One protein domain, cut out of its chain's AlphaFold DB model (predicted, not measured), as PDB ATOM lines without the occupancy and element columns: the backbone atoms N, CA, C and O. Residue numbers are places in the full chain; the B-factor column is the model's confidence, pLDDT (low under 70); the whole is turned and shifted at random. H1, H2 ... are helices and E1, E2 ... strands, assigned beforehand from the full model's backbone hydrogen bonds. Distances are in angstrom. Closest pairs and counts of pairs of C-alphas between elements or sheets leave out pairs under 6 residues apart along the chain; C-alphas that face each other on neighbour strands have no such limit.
ATOM      1  N   VAL A   2     132.856 206.992  67.263       88.00
ATOM      2  CA  VAL A   2     132.926 205.544  67.478       88.00
ATOM      3  C   VAL A   2     133.253 205.223  68.935       88.00
ATOM      4  O   VAL A   2     133.794 206.066  69.655       88.00
ATOM      5  N   ASP A   3     132.886 204.027  69.387       87.56
ATOM      6  CA  ASP A   3     133.316 203.503  70.686       87.56
ATOM      7  C   ASP A   3     134.766 202.984  70.644       87.56
ATOM      8  O   ASP A   3     135.385 202.924  69.584       87.56
ATOM      9  N   ASN A   4     135.300 202.539  71.786       88.06
ATOM     10  CA  ASN A   4     136.670 202.012  71.909       88.06
ATOM     11  C   ASN A   4     136.954 200.738  71.076       88.06
ATOM     12  O   ASN A   4     138.088 200.245  71.077       88.06
ATOM     13  N   PHE A   5     135.939 200.204  70.393       88.56
ATOM     14  CA  PHE A   5     135.987 199.044  69.510       88.56
ATOM     15  C   PHE A   5     135.712 199.408  68.041       88.56
ATOM     16  O   PHE A   5     135.570 198.511  67.211       88.56
ATOM     17  N   PHE A   6     135.689 200.704  67.711       90.44
ATOM     18  CA  PHE A   6     135.416 201.260  66.383       90.44
ATOM     19  C   PHE A   6     133.978 201.097  65.884       90.44
ATOM     20  O   PHE A   6     133.722 201.326  64.701       90.44
ATOM     21  N   ARG A   7     133.024 200.753  66.755       89.62
ATOM     22  CA  ARG A   7     131.603 200.671  66.396       89.62
ATOM     23  C   ARG A   7     130.984 202.053  66.293       89.62
ATOM     24  O   ARG A   7     131.227 202.916  67.140       89.62
ATOM     25  N   VAL A   8     130.163 202.263  65.270       90.31
ATOM     26  CA  VAL A   8     129.523 203.557  65.017       90.31
ATOM     27  C   VAL A   8     128.473 203.860  66.085       90.31
ATOM     28  O   VAL A   8     127.563 203.066  66.328       90.31
ATOM     29  N   LYS A   9     128.589 205.042  66.701       88.44
ATOM     30  CA  LYS A   9     127.580 205.595  67.608       88.44
ATOM     31  C   LYS A   9     126.560 206.428  66.835       88.44
ATOM     32  O   LYS A   9     126.932 207.280  66.024       88.44
ATOM     33  N   LEU A  10     125.286 206.215  67.136       83.94
ATOM     34  CA  LEU A  10     124.157 206.993  66.649       83.94
ATOM     35  C   LEU A  10     123.813 208.070  67.676       83.94
ATOM     36  O   LEU A  10     123.614 207.774  68.854       83.94
ATOM     37  N   ALA A  11     123.714 209.310  67.208       74.56
ATOM     38  CA  ALA A  11     123.141 210.411  67.966       74.56
ATOM     39  C   ALA A  11     121.767 210.738  67.376       74.56
ATOM     40  O   ALA A  11     121.627 210.898  66.159       74.56
ATOM     41  N   THR A  12     120.745 210.837  68.220       67.88
ATOM     42  CA  THR A  12     119.436 211.332  67.795       67.88
ATOM     43  C   THR A  12     119.548 212.819  67.463       67.88
ATOM     44  O   THR A  12     120.070 213.620  68.237       67.88
ATOM     45  N   GLN A  24     120.290 209.936  73.945       57.06
ATOM     46  CA  GLN A  24     120.397 208.483  73.992       57.06
ATOM     47  C   GLN A  24     121.418 208.071  72.934       57.06
ATOM     48  O   GLN A  24     121.137 208.118  71.737       57.06
ATOM     49  N   GLU A  25     122.622 207.721  73.382       69.00
ATOM     50  CA  GLU A  25     123.645 207.133  72.525       69.00
ATOM     51  C   GLU A  25     123.315 205.655  72.300       69.00
ATOM     52  O   GLU A  25     123.274 204.866  73.245       69.00
ATOM     53  N   ALA A  26     123.089 205.272  71.044       80.25
ATOM     54  CA  ALA A  26     122.978 203.872  70.642       80.25
ATOM     55  C   ALA A  26     124.215 203.475  69.828       80.25
ATOM     56  O   ALA A  26     124.695 204.259  69.010       80.25
ATOM     57  N   THR A  27     124.725 202.260  70.018       84.62
ATOM     58  CA  THR A  27     125.889 201.743  69.279       84.62
ATOM     59  C   THR A  27     125.439 200.684  68.282       84.62
ATOM     60  O   THR A  27     124.696 199.771  68.640       84.62
ATOM     61  N   MET A  28     125.894 200.785  67.035       84.88
ATOM     62  CA  MET A  28     125.658 199.757  66.020       84.88
ATOM     63  C   MET A  28     126.693 198.639  66.156       84.88
ATOM     64  O   MET A  28     127.889 198.903  66.088       84.88
ATOM     65  N   ASN A  29     126.252 197.390  66.311       84.25
ATOM     66  CA  ASN A  29     127.167 196.262  66.519       84.25
ATOM     67  C   ASN A  29     127.885 195.799  65.244       84.25
ATOM     68  O   ASN A  29     129.017 195.337  65.333       84.25
ATOM     69  N   ASP A  30     127.272 196.000  64.076       86.81
ATOM     70  CA  ASP A  30     127.763 195.467  62.796       86.81
ATOM     71  C   ASP A  30     128.389 196.530  61.878       86.81
ATOM     72  O   ASP A  30     128.773 196.240  60.744       86.81
ATOM     73  N   VAL A  31     128.480 197.783  62.338       90.00
ATOM     74  CA  VAL A  31     128.997 198.903  61.542       90.00
ATOM     75  C   VAL A  31     130.206 199.512  62.233       90.00
ATOM     76  O   VAL A  31     130.107 200.022  63.350       90.00
ATOM     77  N   PHE A  32     131.339 199.505  61.528       91.31
ATOM     78  CA  PHE A  32     132.628 199.965  62.036       91.31
ATOM     79  C   PHE A  32     133.189 201.119  61.203       91.31
ATOM     80  O   PHE A  32     133.012 201.154  59.984       91.31
ATOM     81  N   ALA A  33     133.908 202.038  61.847       92.94
ATOM     82  CA  ALA A  33     134.631 203.123  61.183       92.94
ATOM     83  C   ALA A  33     135.999 203.359  61.843       92.94
ATOM     84  O   ALA A  33     136.113 203.324  63.065       92.94
ATOM     85  N   LEU A  34     137.033 203.618  61.037       93.00
ATOM     86  CA  LEU A  34     138.415 203.864  61.479       93.00
ATOM     87  C   LEU A  34     139.111 204.892  60.580       93.00
ATOM     88  O   LEU A  34     138.621 205.197  59.491       93.00
ATOM     89  N   GLY A  35     140.278 205.374  60.997       92.62
ATOM     90  CA  GLY A  35     141.052 206.390  60.293       92.62
ATOM     91  C   GLY A  35     140.405 207.770  60.385       92.62
ATOM     92  O   GLY A  35     139.673 208.069  61.323       92.62
ATOM     93  N   ASP A  36     140.641 208.606  59.377       92.38
ATOM     94  CA  ASP A  36     140.284 210.033  59.409       92.38
ATOM     95  C   ASP A  36     138.768 210.310  59.488       92.38
ATOM     96  O   ASP A  36     138.353 211.425  59.799       92.38
ATOM     97  N   VAL A  37     137.923 209.306  59.219       90.44
ATOM     98  CA  VAL A  37     136.456 209.411  59.331       90.44
ATOM     99  C   VAL A  37     135.935 209.106  60.739       90.44
ATOM    100  O   VAL A  37     134.752 209.317  61.019       90.44
ATOM    101  N   ALA A  38     136.787 208.582  61.622       89.44
ATOM    102  CA  ALA A  38     136.414 208.131  62.950       89.44
ATOM    103  C   ALA A  38     137.018 209.028  64.036       89.44
ATOM    104  O   ALA A  38     138.134 209.523  63.929       89.44
ATOM    105  N   VAL A  39     136.259 209.207  65.115       88.31
ATOM    106  CA  VAL A  39     136.717 209.877  66.336       88.31
ATOM    107  C   VAL A  39     136.415 208.938  67.492       88.31
ATOM    108  O   VAL A  39     135.248 208.585  67.706       88.31
ATOM    109  N   LEU A  40     137.473 208.486  68.163       84.12
ATOM    110  CA  LEU A  40     137.439 207.444  69.183       84.12
ATOM    111  C   LEU A  40     137.092 208.047  70.549       84.12
ATOM    112  O   LEU A  40     137.977 208.506  71.265       84.12
ATOM    113  N   GLY A  41     135.804 208.066  70.911       74.62
ATOM    114  CA  GLY A  41     135.340 208.779  72.110       74.62
ATOM    115  C   GLY A  41     135.851 210.228  72.151       74.62
ATOM    116  O   GLY A  41     135.774 210.932  71.147       74.62
ATOM    117  N   ASP A  42     136.428 210.636  73.286       68.81
ATOM    118  CA  ASP A  42     137.086 211.944  73.461       68.81
ATOM    119  C   ASP A  42     138.583 211.932  73.084       68.81
ATOM    120  O   ASP A  42     139.284 212.938  73.224       68.81
ATOM    121  N   MET A  43     139.119 210.796  72.616       69.00
ATOM    122  CA  MET A  43     140.514 210.704  72.187       69.00
ATOM    123  C   MET A  43     140.670 211.293  70.782       69.00
ATOM    124  O   MET A  43     140.440 210.632  69.769       69.00
ATOM    125  N   GLY A  44     141.122 212.547  70.725       76.44
ATOM    126  CA  GLY A  44     141.570 213.212  69.500       76.44
ATOM    127  C   GLY A  44     142.911 212.663  69.009       76.44
ATOM    128  O   GLY A  44     143.936 213.338  69.112       76.44
ATOM    129  N   LEU A  45     142.922 211.421  68.518       86.69
ATOM    130  CA  LEU A  45     144.109 210.831  67.896       86.69
ATOM    131  C   LEU A  45     144.495 211.614  66.627       86.69
ATOM    132  O   LEU A  45     143.624 212.117  65.916       86.69
ATOM    133  N   PRO A  46     145.796 211.731  66.312       88.44
ATOM    134  CA  PRO A  46     146.234 212.488  65.147       88.44
ATOM    135  C   PRO A  46     145.852 211.768  63.846       88.44
ATOM    136  O   PRO A  46     146.140 210.581  63.686       88.44
ATOM    137  N   ALA A  47     145.291 212.508  62.884       89.38
ATOM    138  CA  ALA A  47     144.935 212.027  61.545       89.38
ATOM    139  C   ALA A  47     146.195 211.674  60.732       89.38
ATOM    140  O   ALA A  47     146.744 212.476  59.975       89.38
ATOM    141  N   THR A  48     146.738 210.483  60.982       92.50
ATOM    142  CA  THR A  48     147.987 209.996  60.393       92.50
ATOM    143  C   THR A  48     147.822 208.567  59.906       92.50
ATOM    144  O   THR A  48     147.155 207.741  60.532       92.50
ATOM    145  N   ALA A  49     148.540 208.223  58.833       92.12
ATOM    146  CA  ALA A  49     148.572 206.858  58.313       92.12
ATOM    147  C   ALA A  49     149.028 205.830  59.367       92.12
ATOM    148  O   ALA A  49     148.651 204.663  59.297       92.12
ATOM    149  N   GLN A  50     149.831 206.250  60.351       92.69
ATOM    150  CA  GLN A  50     150.257 205.388  61.445       92.69
ATOM    151  C   GLN A  50     149.086 204.992  62.353       92.69
ATOM    152  O   GLN A  50     148.963 203.808  62.670       92.69
ATOM    153  N   VAL A  51     148.247 205.955  62.755       93.31
ATOM    154  CA  VAL A  51     147.039 205.696  63.555       93.31
ATOM    155  C   VAL A  51     146.123 204.761  62.774       93.31
ATOM    156  O   VAL A  51     145.920 203.632  63.213       93.31
ATOM    157  N   ALA A  52     145.730 205.140  61.556       94.44
ATOM    158  CA  ALA A  52     144.837 204.334  60.721       94.44
ATOM    159  C   ALA A  52     145.350 202.895  60.496       94.44
ATOM    160  O   ALA A  52     144.581 201.935  60.535       94.44
ATOM    161  N   ASN A  53     146.664 202.703  60.307       94.44
ATOM    162  CA  ASN A  53     147.254 201.369  60.157       94.44
ATOM    163  C   ASN A  53     147.151 200.534  61.445       94.44
ATOM    164  O   ASN A  53     146.855 199.339  61.381       94.44
ATOM    165  N   GLN A  54     147.393 201.142  62.612       94.88
ATOM    166  CA  GLN A  54     147.256 200.455  63.899       94.88
ATOM    167  C   GLN A  54     145.798 200.105  64.197       94.88
ATOM    168  O   GLN A  54     145.536 198.974  64.612       94.88
ATOM    169  N   GLU A  55     144.872 201.023  63.932       94.12
ATOM    170  CA  GLU A  55     143.430 200.803  64.076       94.12
ATOM    171  C   GLU A  55     142.964 199.649  63.183       94.12
ATOM    172  O   GLU A  55     142.390 198.678  63.676       94.12
ATOM    173  N   ALA A  56     143.319 199.673  61.893       94.31
ATOM    174  CA  ALA A  56     142.973 198.615  60.944       94.31
ATOM    175  C   ALA A  56     143.550 197.249  61.347       94.31
ATOM    176  O   ALA A  56     142.862 196.230  61.281       94.31
ATOM    177  N   ARG A  57     144.808 197.207  61.808       94.00
ATOM    178  CA  ARG A  57     145.432 195.965  62.294       94.00
ATOM    179  C   ARG A  57     144.768 195.435  63.555       94.00
ATOM    180  O   ARG A  57     144.672 194.218  63.712       94.00
ATOM    181  N   TRP A  58     144.381 196.317  64.469       92.69
ATOM    182  CA  TRP A  58     143.697 195.926  65.694       92.69
ATOM    183  C   TRP A  58     142.302 195.390  65.372       92.69
ATOM    184  O   TRP A  58     141.998 194.257  65.746       92.69
ATOM    185  N   LEU A  59     141.512 196.134  64.593       91.88
ATOM    186  CA  LEU A  59     140.147 195.753  64.236       91.88
ATOM    187  C   LEU A  59     140.121 194.472  63.401       91.88
ATOM    188  O   LEU A  59     139.388 193.547  63.733       91.88
ATOM    189  N   GLY A  60     140.979 194.350  62.384       92.06
ATOM    190  CA  GLY A  60     141.049 193.143  61.553       92.06
ATOM    191  C   GLY A  60     141.367 191.879  62.360       92.06
ATOM    192  O   GLY A  60     140.788 190.822  62.123       92.06
ATOM    193  N   LYS A  61     142.232 191.979  63.380       89.62
ATOM    194  CA  LYS A  61     142.494 190.857  64.299       89.62
ATOM    195  C   LYS A  61     141.278 190.491  65.146       89.62
ATOM    196  O   LYS A  61     141.155 189.325  65.505       89.62
ATOM    197  N   ARG A  62     140.434 191.460  65.504       87.44
ATOM    198  CA  ARG A  62     139.205 191.216  66.271       87.44
ATOM    199  C   ARG A  62     138.122 190.604  65.408       87.44
ATOM    200  O   ARG A  62     137.591 189.578  65.804       87.44
ATOM    201  N   LEU A  63     137.903 191.145  64.212       87.44
ATOM    202  CA  LEU A  63     136.972 190.588  63.231       87.44
ATOM    203  C   LEU A  63     137.299 189.117  62.923       87.44
ATOM    204  O   LEU A  63     136.418 188.271  62.951       87.44
ATOM    205  N   ASN A  64     138.583 188.781  62.751       87.75
ATOM    206  CA  ASN A  64     139.012 187.394  62.519       87.75
ATOM    207  C   ASN A  64     138.872 186.467  63.741       87.75
ATOM    208  O   ASN A  64     139.003 185.256  63.598       87.75
ATOM    209  N   LYS A  65     138.688 187.021  64.945       81.88
ATOM    210  CA  LYS A  65     138.504 186.273  66.198       81.88
ATOM    211  C   LYS A  65     137.045 186.228  66.654       81.88
ATOM    212  O   LYS A  65     136.777 185.614  67.682       81.88
ATOM    213  N   MET A  66     136.133 186.896  65.949       72.44
ATOM    214  CA  MET A  66     134.712 186.835  66.272       72.44
ATOM    215  C   MET A  66     134.219 185.409  66.061       72.44
ATOM    216  O   MET A  66     134.340 184.852  64.970       72.44
ATOM    217  N   ASP A  67     133.676 184.822  67.120       62.38
ATOM    218  CA  ASP A  67     132.947 183.564  67.035       62.38
ATOM    219  C   ASP A  67     131.539 183.810  66.458       62.38
ATOM    220  O   ASP A  67     131.131 184.959  66.265       62.38
ATOM    221  N   LYS A  68     130.754 182.748  66.220       56.59
ATOM    222  CA  LYS A  68     129.387 182.837  65.643       56.59
ATOM    223  C   LYS A  68     128.423 183.799  66.365       56.59
ATOM    224  O   LYS A  68     127.392 184.138  65.797       56.59
ATOM    225  N   ALA A  69     128.739 184.219  67.592       59.00
ATOM    226  CA  ALA A  69     127.975 185.199  68.363       59.00
ATOM    227  C   ALA A  69     128.149 186.655  67.882       59.00
ATOM    228  O   ALA A  69     127.363 187.504  68.279       59.00
ATOM    229  N   GLY A  70     129.136 186.959  67.026       59.31
ATOM    230  CA  GLY A  70     129.227 188.256  66.342       59.31
ATOM    231  C   GLY A  70     129.540 189.465  67.233       59.31
ATOM    232  O   GLY A  70     129.398 190.597  66.786       59.31
ATOM    233  N   GLU A  71     129.991 189.269  68.473       65.38
ATOM    234  CA  GLU A  71     130.276 190.382  69.385       65.38
ATOM    235  C   GLU A  71     131.779 190.694  69.461       65.38
ATOM    236  O   GLU A  71     132.604 189.855  69.832       65.38
ATOM    237  N   ILE A  72     132.150 191.936  69.118       68.12
ATOM    238  CA  ILE A  72     133.470 192.495  69.429       68.12
ATOM    239  C   ILE A  72     133.423 193.066  70.848       68.12
ATOM    240  O   ILE A  72     132.707 194.029  71.112       68.12
ATOM    241  N   GLY A  73     134.245 192.493  71.729       62.12
ATOM    242  CA  GLY A  73     134.425 192.953  73.104       62.12
ATOM    243  C   GLY A  73     133.626 192.130  74.109       62.12
ATOM    244  O   GLY A  73     132.527 192.508  74.498       62.12
ATOM    245  N   ALA A  74     134.219 191.033  74.589       57.88
ATOM    246  CA  ALA A  74     133.809 190.458  75.868       57.88
ATOM    247  C   ALA A  74     134.068 191.486  76.989       57.88
ATOM    248  O   ALA A  74     134.937 192.347  76.841       57.88
ATOM    249  N   ALA A  75     133.360 191.384  78.118       54.22
ATOM    250  CA  ALA A  75     133.408 192.358  79.220       54.22
ATOM    251  C   ALA A  75     134.823 192.671  79.769       54.22
ATOM    252  O   ALA A  75     135.016 193.690  80.427       54.22
ATOM    253  N   GLU A  76     135.817 191.829  79.480       56.28
ATOM    254  CA  GLU A  76     137.206 191.967  79.941       56.28
ATOM    255  C   GLU A  76     138.172 192.534  78.885       56.28
ATOM    256  O   GLU A  76     139.370 192.707  79.140       56.28
ATOM    257  N   ASP A  77     137.688 192.815  77.677       71.19
ATOM    258  CA  ASP A  77     138.549 193.132  76.549       71.19
ATOM    259  C   ASP A  77     138.934 194.617  76.527       71.19
ATOM    260  O   ASP A  77     138.097 195.509  76.388       71.19
ATOM    261  N   LYS A  78     140.234 194.904  76.649       76.50
ATOM    262  CA  LYS A  78     140.731 196.281  76.567       76.50
ATOM    263  C   LYS A  78     140.592 196.775  75.124       76.50
ATOM    264  O   LYS A  78     141.100 196.141  74.193       76.50
ATOM    265  N   GLY A  79     139.905 197.906  74.957       86.06
ATOM    266  CA  GLY A  79     139.714 198.580  73.672       86.06
ATOM    267  C   GLY A  79     141.025 199.011  73.004       86.06
ATOM    268  O   GLY A  79     142.131 198.728  73.482       86.06
ATOM    269  N   PHE A  80     140.916 199.695  71.868       90.38
ATOM    270  CA  PHE A  80     142.094 200.153  71.137       90.38
ATOM    271  C   PHE A  80     142.953 201.125  71.959       90.38
ATOM    272  O   PHE A  80     142.449 202.022  72.630       90.38
ATOM    273  N   THR A  81     144.275 200.963  71.864       89.88
ATOM    274  CA  THR A  81     145.260 201.893  72.426       89.88
ATOM    275  C   THR A  81     146.272 202.258  71.351       89.88
ATOM    276  O   THR A  81     146.872 201.388  70.715       89.88
ATOM    277  N   PHE A  82     146.457 203.559  71.133       90.62
ATOM    278  CA  PHE A  82     147.414 204.054  70.155       90.62
ATOM    279  C   PHE A  82     148.833 204.011  70.718       90.62
ATOM    280  O   PHE A  82     149.100 204.502  71.817       90.62
ATOM    281  N   ARG A  83     149.771 203.479  69.932       91.12
ATOM    282  CA  ARG A  83     151.199 203.549  70.235       91.12
ATOM    283  C   ARG A  83     151.877 204.534  69.294       91.12
ATOM    284  O   ARG A  83     152.071 204.220  68.118       91.12
ATOM    285  N   ASN A  84     152.317 205.679  69.812       90.31
ATOM    286  CA  ASN A  84     153.120 206.622  69.041       90.31
ATOM    287  C   ASN A  84     154.482 205.994  68.675       90.31
ATOM    288  O   ASN A  84     155.158 205.408  69.517       90.31
TER     289      ASN A  84
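Overview. This is residues 2 to 12 and 24 to 84 of the 149 residues of an uncharacterized protein of Botryotinia calthae (UniProt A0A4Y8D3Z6). There is little regular structure: a small two-strand ladder, E1 and E2, is joined to one helix, H1, by a long unnamed stretch, residues 33 to 48, and a second long unnamed stretch, residues 64 to 84, follows H1. After H1, residues 64 to 69 stick out, and residues 77 to 84 fold back along H1. The printed part has 72 residues, 26 in the named elements E1, E2 and H1, in that order, of mixed class. It is compact, with a radius of gyration of the C-alphas of 12.2 A and spans of 33 by 31 by 19 A.

Along the chain. E1 is residues 7 to 10, from C-alpha 7 at (131.603, 200.671, 66.396). E2 is residues 26 to 32, 13.5 A long. H1 is residues 49 to 63, 20.6 A long, ending at (136.972, 190.588, 63.231).

Arrangement. E1 and E2 are antiparallel neighbours at 140 degrees; N 10 and O 26 are 2.8 A apart, within hydrogen-bond range. H1 and E1 are apart. In H1 every O i to N i+4 pair is within hydrogen-bond range.

Size, cuts and confidence. Residues 13 to 23 are not printed; C-alphas 12 and 24 are 6.9 A apart across the cut. E2 to H1 is a long link. Residues 12, 24 to 25, 42 to 43 and 67 to 76 have pLDDT under 70.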